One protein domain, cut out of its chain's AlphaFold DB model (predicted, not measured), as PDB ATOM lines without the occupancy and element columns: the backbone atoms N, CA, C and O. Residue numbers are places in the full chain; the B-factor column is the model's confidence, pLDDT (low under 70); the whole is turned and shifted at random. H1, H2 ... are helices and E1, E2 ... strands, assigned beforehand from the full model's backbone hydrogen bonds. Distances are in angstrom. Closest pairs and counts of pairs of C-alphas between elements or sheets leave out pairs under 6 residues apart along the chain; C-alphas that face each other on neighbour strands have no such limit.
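AT A GLANCE: This is residues 35 to 102 of the 107 residues of an uncharacterized protein of Bacillus sp. CH30_1T (UniProt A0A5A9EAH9). Look for a narrow, elongated sheet of three antiparallel strands, with one helix running along the strands over one face and the other face bare of named helices. A long loop, residues 44 to 56, joins E1 to E2 in the sheet. The 68 printed residues hold E1, E2, H1 and E3 in that order along the chain; the sheet's order is E1 - E2 - E3, and the class is mixed, helices and strands. The whole is only just loose, close to compact, with a radius of gyration of the C-alphas of 13.5 A and spans of 43 by 24 by 23 A.

IN THESE COORDINATES: Find C-alpha 57 at (56.436, 136.781, -5.253); from there E2, residues 57 to 66, runs 25.5 A and bends by 64 degrees at residue 60. E1 is residues 38 to 43, 17.1 A long, from C-alpha 38 at (28.847, 140.281, -6.440). E3 is residues 91 to 98, 22.7 A long, ending at (58.331, 139.767, -8.083). H1 is residues 79 to 88, 14.3 A long.

HOW THE PARTS SIT: Start at E2, the inner strand. It forms an antiparallel hairpin with E1, where N 40 and O 64 are 3.0 A apart, within hydrogen-bond range. On E3, also antiparallel to E2, find N 93, 2.8 A from O 63. H1 is on the sheet at a height of 9.8 A, over E2 and only just over E3, on which 3 of its C-alphas fall; it runs along the strands, at 21 degrees to E2 on the local plane. The closest C-alphas of H1 and E3 are those of Ile 86 and Val 92, 6.1 A apart. In H1 every O i to N i+4 pair is within hydrogen-bond range.

THE WHOLE: The C-alphas farthest apart, of Asn 69 and Gly 102, are 45.6 A apart. The printed part has no cut. The links E1 to E2 and E2 to H1 are long; H1 to E3 is tight. Residue 35 is under pLDDT 70.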
ATOM      1  N   THR A  35      28.052 140.563 -15.156       65.44
ATOM      2  CA  THR A  35      27.512 141.838 -14.654       65.44
ATOM      3  C   THR A  35      26.545 141.657 -13.487       65.44
ATOM      4  O   THR A  35      26.265 142.634 -12.796       65.44
ATOM      5  N   ASP A  36      26.070 140.431 -13.249       70.50
ATOM      6  CA  ASP A  36      25.027 140.105 -12.262       70.50
ATOM      7  C   ASP A  36      25.572 139.373 -11.019       70.50
ATOM      8  O   ASP A  36      24.815 138.795 -10.241       70.50
ATOM      9  N   VAL A  37      26.891 139.393 -10.820       77.38
ATOM     10  CA  VAL A  37      27.579 138.753  -9.687       77.38
ATOM     11  C   VAL A  37      28.121 139.791  -8.710       77.38
ATOM     12  O   VAL A  37      28.482 140.911  -9.086       77.38
ATOM     13  N   MET A  38      28.199 139.426  -7.430       83.19
ATOM     14  CA  MET A  38      28.847 140.281  -6.440       83.19
ATOM     15  C   MET A  38      30.348 140.316  -6.714       83.19
ATOM     16  O   MET A  38      30.966 139.273  -6.921       83.19
ATOM     17  N   SER A  39      30.948 141.509  -6.680       86.56
ATOM     18  CA  SER A  39      32.395 141.667  -6.847       86.56
ATOM     19  C   SER A  39      33.024 142.534  -5.762       86.56
ATOM     20  O   SER A  39      32.385 143.456  -5.247       86.56
ATOM     21  N   SER A  40      34.271 142.240  -5.388       87.44
ATOM     22  CA  SER A  40      35.045 143.079  -4.465       87.44
ATOM     23  C   SER A  40      36.512 143.175  -4.826       87.44
ATOM     24  O   SER A  40      37.076 142.332  -5.524       87.44
ATOM     25  N   TRP A  41      37.114 144.223  -4.271       88.50
ATOM     26  CA  TRP A  41      38.540 144.491  -4.276       88.50
ATOM     27  C   TRP A  41      39.084 144.389  -2.860       88.50
ATOM     28  O   TRP A  41      38.592 145.071  -1.962       88.50
ATOM     29  N   ASP A  42      40.123 143.580  -2.692       89.06
ATOM     30  CA  ASP A  42      40.846 143.424  -1.437       89.06
ATOM     31  C   ASP A  42      42.326 143.764  -1.666       89.06
ATOM     32  O   ASP A  42      42.943 143.306  -2.629       89.06
ATOM     33  N   TYR A  43      42.910 144.578  -0.785       88.88
ATOM     34  CA  TYR A  43      44.333 144.922  -0.823       88.88
ATOM     35  C   TYR A  43      45.099 144.070   0.186       88.88
ATOM     36  O   TYR A  43      44.736 144.013   1.357       88.88
ATOM     37  N   ALA A  44      46.186 143.437  -0.258       87.44
ATOM     38  CA  ALA A  44      47.049 142.618   0.598       87.44
ATOM     39  C   ALA A  44      48.047 143.460   1.413       87.44
ATOM     40  O   ALA A  44      48.669 142.970   2.358       87.44
ATOM     41  N   ILE A  45      48.223 144.725   1.015       84.44
ATOM     42  CA  ILE A  45      49.182 145.663   1.591       84.44
ATOM     43  C   ILE A  45      48.441 146.906   2.079       84.44
ATOM     44  O   ILE A  45      47.697 147.536   1.329       84.44
ATOM     45  N   GLY A  46      48.664 147.252   3.349       80.62
ATOM     46  CA  GLY A  46      48.117 148.442   3.992       80.62
ATOM     47  C   GLY A  46      49.017 149.674   3.851       80.62
ATOM     48  O   GLY A  46      49.705 149.872   2.855       80.62
ATOM     49  N   LYS A  47      49.021 150.527   4.879       81.12
ATOM     50  CA  LYS A  47      49.858 151.743   4.929       81.12
ATOM     51  C   LYS A  47      51.310 151.475   5.338       81.12
ATOM     52  O   LYS A  47      52.126 152.393   5.341       81.12
ATOM     53  N   GLU A  48      51.610 150.248   5.742       83.06
ATOM     54  CA  GLU A  48      52.923 149.859   6.237       83.06
ATOM     55  C   GLU A  48      53.900 149.613   5.088       83.06
ATOM     56  O   GLU A  48      53.512 149.291   3.963       83.06
ATOM     57  N   LYS A  49      55.195 149.784   5.369       83.19
ATOM     58  CA  LYS A  49      56.239 149.445   4.403       83.19
ATOM     59  C   LYS A  49      56.265 147.932   4.218       83.19
ATOM     60  O   LYS A  49      56.330 147.198   5.195       83.19
ATOM     61  N   VAL A  50      56.280 147.492   2.965       82.81
ATOM     62  CA  VAL A  50      56.427 146.078   2.616       82.81
ATOM     63  C   VAL A  50      57.805 145.849   2.024       82.81
ATOM     64  O   VAL A  50      58.204 146.527   1.078       82.81
ATOM     65  N   GLU A  51      58.529 144.895   2.598       87.00
ATOM     66  CA  GLU A  51      59.812 144.445   2.073       87.00
ATOM     67  C   GLU A  51      59.599 143.486   0.899       87.00
ATOM     68  O   GLU A  51      58.805 142.543   0.972       87.00
ATOM     69  N   LEU A  52      60.334 143.724  -0.185       88.88
ATOM     70  CA  LEU A  52      60.395 142.837  -1.341       88.88
ATOM     71  C   LEU A  52      61.749 142.135  -1.329       88.88
ATOM     72  O   LEU A  52      62.788 142.794  -1.387       88.88
ATOM     73  N   LYS A  53      61.739 140.804  -1.258       91.62
ATOM     74  CA  LYS A  53      62.953 139.999  -1.399       91.62
ATOM     75  C   LYS A  53      63.147 139.611  -2.857       91.62
ATOM     76  O   LYS A  53      62.181 139.331  -3.568       91.62
ATOM     77  N   LEU A  54      64.406 139.570  -3.290       93.62
ATOM     78  CA  LEU A  54      64.762 139.069  -4.615       93.62
ATOM     79  C   LEU A  54      64.235 137.641  -4.790       93.62
ATOM     80  O   LEU A  54      64.388 136.797  -3.909       93.62
ATOM     81  N   GLY A  55      63.577 137.392  -5.919       93.25
ATOM     82  CA  GLY A  55      62.978 136.101  -6.245       93.25
ATOM     83  C   GLY A  55      61.651 135.794  -5.538       93.25
ATOM     84  O   GLY A  55      60.975 134.843  -5.931       93.25
ATOM     85  N   GLU A  56      61.226 136.580  -4.546       92.44
ATOM     86  CA  GLU A  56      59.970 136.347  -3.829       92.44
ATOM     87  C   GLU A  56      58.788 137.001  -4.558       92.44
ATOM     88  O   GLU A  56      58.841 138.165  -4.956       92.44
ATOM     89  N   THR A  57      57.695 136.248  -4.718       92.06
ATOM     90  CA  THR A  57      56.436 136.781  -5.253       92.06
ATOM     91  C   THR A  57      55.530 137.227  -4.114       92.06
ATOM     92  O   THR A  57      55.198 136.430  -3.240       92.06
ATOM     93  N   LYS A  58      55.072 138.478  -4.152       91.56
ATOM     94  CA  LYS A  58      54.092 139.034  -3.211       91.56
ATOM     95  C   LYS A  58      52.778 139.341  -3.924       91.56
ATOM     96  O   LYS A  58      52.783 139.836  -5.052       91.56
ATOM     97  N   ILE A  59      51.655 139.074  -3.260       93.19
ATOM     98  CA  ILE A  59      50.330 139.528  -3.700       93.19
ATOM     99  C   ILE A  59      50.145 140.972  -3.222       93.19
ATOM    100  O   ILE A  59      50.465 141.296  -2.083       93.19
ATOM    101  N   LEU A  60      49.658 141.839  -4.107       90.25
ATOM    102  CA  LEU A  60      49.370 143.248  -3.828       90.25
ATOM    103  C   LEU A  60      47.874 143.483  -3.615       90.25
ATOM    104  O   LEU A  60      47.476 144.238  -2.729       90.25
ATOM    105  N   ALA A  61      47.047 142.845  -4.441       90.19
ATOM    106  CA  ALA A  61      45.599 142.969  -4.405       90.19
ATOM    107  C   ALA A  61      44.932 141.756  -5.056       90.19
ATOM    108  O   ALA A  61      45.544 141.062  -5.879       90.19
ATOM    109  N   ALA A  62      43.666 141.552  -4.718       92.12
ATOM    110  CA  ALA A  62      42.786 140.589  -5.347       92.12
ATOM    111  C   ALA A  62      41.487 141.269  -5.787       92.12
ATOM    112  O   ALA A  62      40.923 142.092  -5.064       92.12
ATOM    113  N   TYR A  63      41.012 140.887  -6.964       89.75
ATOM    114  CA  TYR A  63      39.634 141.081  -7.385       89.75
ATOM    115  C   TYR A  63      38.955 139.724  -7.415       89.75
ATOM    116  O   TYR A  63      39.555 138.758  -7.891       89.75
ATOM    117  N   LYS A  64      37.724 139.649  -6.926       89.69
ATOM    118  CA  LYS A  64      36.932 138.421  -6.979       89.69
ATOM    119  C   LYS A  64      35.495 138.708  -7.367       89.69
ATOM    120  O   LYS A  64      34.950 139.749  -6.997       89.69
ATOM    121  N   GLU A  65      34.909 137.756  -8.073       89.31
ATOM    122  CA  GLU A  65      33.486 137.677  -8.371       89.31
ATOM    123  C   GLU A  65      32.910 136.386  -7.806       89.31
ATOM    124  O   GLU A  65      33.521 135.321  -7.915       89.31
ATOM    125  N   THR A  66      31.722 136.481  -7.221       85.94
ATOM    126  CA  THR A  66      30.978 135.323  -6.735       85.94
ATOM    127  C   THR A  66      29.494 135.472  -7.052       85.94
ATOM    128  O   THR A  66      28.882 136.514  -6.808       85.94
ATOM    129  N   GLY A  67      28.909 134.407  -7.587       81.69
ATOM    130  CA  GLY A  67      27.473 134.201  -7.709       81.69
ATOM    131  C   GLY A  67      26.831 133.742  -6.400       81.69
ATOM    132  O   GLY A  67      25.617 133.558  -6.347       81.69
ATOM    133  N   SER A  68      27.618 133.551  -5.333       77.44
ATOM    134  CA  SER A  68      27.084 133.306  -3.995       77.44
ATOM    135  C   SER A  68      26.578 134.606  -3.362       77.44
ATOM    136  O   SER A  68      27.135 135.682  -3.565       77.44
ATOM    137  N   ASN A  69      25.551 134.509  -2.515       70.75
ATOM    138  CA  ASN A  69      25.001 135.657  -1.782       70.75
ATOM    139  C   ASN A  69      25.859 136.068  -0.564       70.75
ATOM    140  O   ASN A  69      25.358 136.733   0.345       70.75
ATOM    141  N   SER A  70      27.123 135.639  -0.486       72.06
ATOM    142  CA  SER A  70      27.987 135.890   0.672       72.06
ATOM    143  C   SER A  70      29.390 136.323   0.266       72.06
ATOM    144  O   SER A  70      30.075 135.634  -0.482       72.06
ATOM    145  N   MET A  71      29.851 137.431   0.848       73.00
ATOM    146  CA  MET A  71      31.216 137.925   0.685       73.00
ATOM    147  C   MET A  71      32.077 137.438   1.853       73.00
ATOM    148  O   MET A  71      31.941 137.932   2.974       73.00
ATOM    149  N   ARG A  72      32.973 136.479   1.610       82.00
ATOM    150  CA  ARG A  72      33.969 136.064   2.607       82.00
ATOM    151  C   ARG A  72      35.239 136.908   2.476       82.00
ATOM    152  O   ARG A  72      35.728 137.156   1.370       82.00
ATOM    153  N   SER A  73      35.784 137.349   3.606       83.75
ATOM    154  CA  SER A  73      37.125 137.936   3.670       83.75
ATOM    155  C   SER A  73      38.176 136.828   3.615       83.75
ATOM    156  O   SER A  73      38.050 135.830   4.327       83.75
ATOM    157  N   PHE A  74      39.219 137.025   2.815       89.31
ATOM    158  CA  PHE A  74      40.363 136.118   2.735       89.31
ATOM    159  C   PHE A  74      41.617 136.863   3.174       89.31
ATOM    160  O   PHE A  74      41.747 138.062   2.928       89.31
ATOM    161  N   ASP A  75      42.527 136.144   3.819       90.31
ATOM    162  CA  ASP A  75      43.845 136.670   4.134       90.31
ATOM    163  C   ASP A  75      44.743 136.474   2.912       90.31
ATOM    164  O   ASP A  75      45.140 135.364   2.574       90.31
ATOM    165  N   LEU A  76      45.053 137.565   2.214       92.00
ATOM    166  CA  LEU A  76      45.874 137.514   1.005       92.00
ATOM    167  C   LEU A  76      47.361 137.239   1.289       92.00
ATOM    168  O   LEU A  76      48.132 137.078   0.339       92.00
ATOM    169  N   GLN A  77      47.771 137.206   2.562       87.31
ATOM    170  CA  GLN A  77      49.125 136.841   2.982       87.31
ATOM    171  C   GLN A  77      49.253 135.351   3.332       87.31
ATOM    172  O   GLN A  77      50.376 134.849   3.395       87.31
ATOM    173  N   ASP A  78      48.133 134.642   3.498       90.81
ATOM    174  CA  ASP A  78      48.095 133.202   3.742       90.81
ATOM    175  C   ASP A  78      47.832 132.419   2.447       90.81
ATOM    176  O   ASP A  78      46.829 132.606   1.752       90.81
ATOM    177  N   GLU A  79      48.740 131.503   2.111       91.94
ATOM    178  CA  GLU A  79      48.669 130.745   0.860       91.94
ATOM    179  C   GLU A  79      47.436 129.832   0.811       91.94
ATOM    180  O   GLU A  79      46.827 129.663  -0.251       91.94
ATOM    181  N   GLU A  80      47.046 129.247   1.944       95.38
ATOM    182  CA  GLU A  80      45.866 128.387   2.014       95.38
ATOM    183  C   GLU A  80      44.580 129.200   1.822       95.38
ATOM    184  O   GLU A  80      43.719 128.817   1.025       95.38
ATOM    185  N   SER A  81      44.484 130.368   2.457       94.62
ATOM    186  CA  SER A  81      43.380 131.310   2.277       94.62
ATOM    187  C   SER A  81      43.241 131.755   0.819       94.62
ATOM    188  O   SER A  81      42.136 131.729   0.272       94.62
ATOM    189  N   VAL A  82      44.350 132.056   0.135       94.81
ATOM    190  CA  VAL A  82      44.338 132.395  -1.301       94.81
ATOM    191  C   VAL A  82      43.893 131.205  -2.156       94.81
ATOM    192  O   VAL A  82      43.100 131.381  -3.083       94.81
ATOM    193  N   LYS A  83      44.348 129.984  -1.850       95.62
ATOM    194  CA  LYS A  83      43.886 128.770  -2.549       95.62
ATOM    195  C   LYS A  83      42.387 128.552  -2.369       95.62
ATOM    196  O   LYS A  83      41.716 128.179  -3.328       95.62
ATOM    197  N   ASN A  84      41.863 128.791  -1.173       93.94
ATOM    198  CA  ASN A  84      40.432 128.682  -0.901       93.94
ATOM    199  C   ASN A  84      39.649 129.776  -1.634       93.94
ATOM    200  O   ASN A  84      38.647 129.466  -2.268       93.94
ATOM    201  N   MET A  85      40.157 131.011  -1.676       93.00
ATOM    202  CA  MET A  85      39.554 132.091  -2.463       93.00
ATOM    203  C   MET A  85      39.411 131.714  -3.940       93.00
ATOM    204  O   MET A  85      38.343 131.906  -4.512       93.00
ATOM    205  N   ILE A  86      40.459 131.145  -4.545       93.19
ATOM    206  CA  ILE A  86      40.442 130.715  -5.954       93.19
ATOM    207  C   ILE A  86      39.428 129.586  -6.194       93.19
ATOM    208  O   ILE A  86      38.851 129.512  -7.270       93.19
ATOM    209  N   LYS A  87      39.208 128.704  -5.213       92.19
ATOM    210  CA  LYS A  87      38.250 127.591  -5.330       92.19
ATOM    211  C   LYS A  87      36.799 128.012  -5.106       92.19
ATOM    212  O   LYS A  87      35.908 127.409  -5.689       92.19
ATOM    213  N   GLU A  88      36.568 128.965  -4.206       90.25
ATOM    214  CA  GLU A  88      35.227 129.358  -3.751       90.25
ATOM    215  C   GLU A  88      34.580 130.450  -4.623       90.25
ATOM    216  O   GLU A  88      33.370 130.647  -4.541       90.25
ATOM    217  N   ASN A  89      35.360 131.184  -5.424       89.12
ATOM    218  CA  ASN A  89      34.875 132.304  -6.238       89.12
ATOM    219  C   ASN A  89      34.898 131.946  -7.729       89.12
ATOM    220  O   ASN A  89      35.797 131.241  -8.182       89.12
ATOM    221  N   ASP A  90      33.941 132.475  -8.492       89.12
ATOM    222  CA  ASP A  90      33.777 132.150  -9.916       89.12
ATOM    223  C   ASP A  90      34.898 132.748 -10.766       89.12
ATOM    224  O   ASP A  90      35.369 132.138 -11.722       89.12
ATOM    225  N   THR A  91      35.336 133.959 -10.416       87.56
ATOM    226  CA  THR A  91      36.471 134.622 -11.059       87.56
ATOM    227  C   THR A  91      37.349 135.274 -10.007       87.56
ATOM    228  O   THR A  91      36.858 135.947  -9.102       87.56
ATOM    229  N   VAL A  92      38.666 135.099 -10.136       90.12
ATOM    230  CA  VAL A  92      39.669 135.730  -9.273       90.12
ATOM    231  C   VAL A  92      40.800 136.287 -10.127       90.12
ATOM    232  O   VAL A  92      41.424 135.560 -10.896       90.12
ATOM    233  N   LEU A  93      41.121 137.566  -9.936       90.12
ATOM    234  CA  LEU A  93      42.337 138.183 -10.461       90.12
ATOM    235  C   LEU A  93      43.274 138.527  -9.306       90.12
ATOM    236  O   LEU A  93      42.871 139.172  -8.341       90.12
ATOM    237  N   LEU A  94      44.542 138.139  -9.430       92.06
ATOM    238  CA  LEU A  94      45.584 138.448  -8.454       92.06
ATOM    239  C   LEU A  94      46.619 139.384  -9.068       92.06
ATOM    240  O   LEU A  94      47.308 139.011 -10.020       92.06
ATOM    241  N   LEU A  95      46.793 140.563  -8.473       90.12
ATOM    242  CA  LEU A  95      47.915 141.436  -8.794       90.12
ATOM    243  C   LEU A  95      49.127 140.997  -7.972       90.12
ATOM    244  O   LEU A  95      49.107 141.078  -6.742       90.12
ATOM    245  N   LYS A  96      50.182 140.540  -8.647       91.88
ATOM    246  CA  LYS A  96      51.411 140.038  -8.020       91.88
ATOM    247  C   LYS A  96      52.624 140.848  -8.462       91.88
ATOM    248  O   LYS A  96      52.659 141.352  -9.581       91.88
ATOM    249  N   ILE A  97      53.623 140.932  -7.590       89.69
ATOM    250  CA  ILE A  97      54.933 141.512  -7.891       89.69
ATOM    251  C   ILE A  97      56.035 140.522  -7.526       89.69
ATOM    252  O   ILE A  97      55.940 139.827  -6.515       89.69
ATOM    253  N   LYS A  98      57.084 140.481  -8.344       92.56
ATOM    254  CA  LYS A  98      58.331 139.767  -8.083       92.56
ATOM    255  C   LYS A  98      59.475 140.664  -8.537       92.56
ATOM    256  O   LYS A  98      59.391 141.252  -9.613       92.56
ATOM    257  N   VAL A  99      60.503 140.793  -7.709       91.81
ATOM    258  CA  VAL A  99      61.726 141.518  -8.072       91.81
ATOM    259  C   VAL A  99      62.786 140.487  -8.424       91.81
ATOM    260  O   VAL A  99      63.027 139.560  -7.650       91.81
ATOM    261  N   GLU A 100      63.404 140.640  -9.586       93.06
ATOM    262  CA  GLU A 100      64.472 139.768 -10.072       93.06
ATOM    263  C   GLU A 100      65.722 140.599 -10.364       93.06
ATOM    264  O   GLU A 100      65.638 141.805 -10.606       93.06
ATOM    265  N   GLU A 101      66.886 139.957 -10.314       90.44
ATOM    266  CA  GLU A 101      68.110 140.570 -10.816       90.44
ATOM    267  C   GLU A 101      67.991 140.729 -12.333       90.44
ATOM    268  O   GLU A 101      67.665 139.781 -13.048       90.44
ATOM    269  N   GLY A 102      68.235 141.939 -12.834       82.25
ATOM    270  CA  GLY A 102      68.332 142.154 -14.272       82.25
ATOM    271  C   GLY A 102      69.608 141.505 -14.797       82.25
ATOM    272  O   GLY A 102      70.687 141.766 -14.266       82.25
TER     273      GLY A 102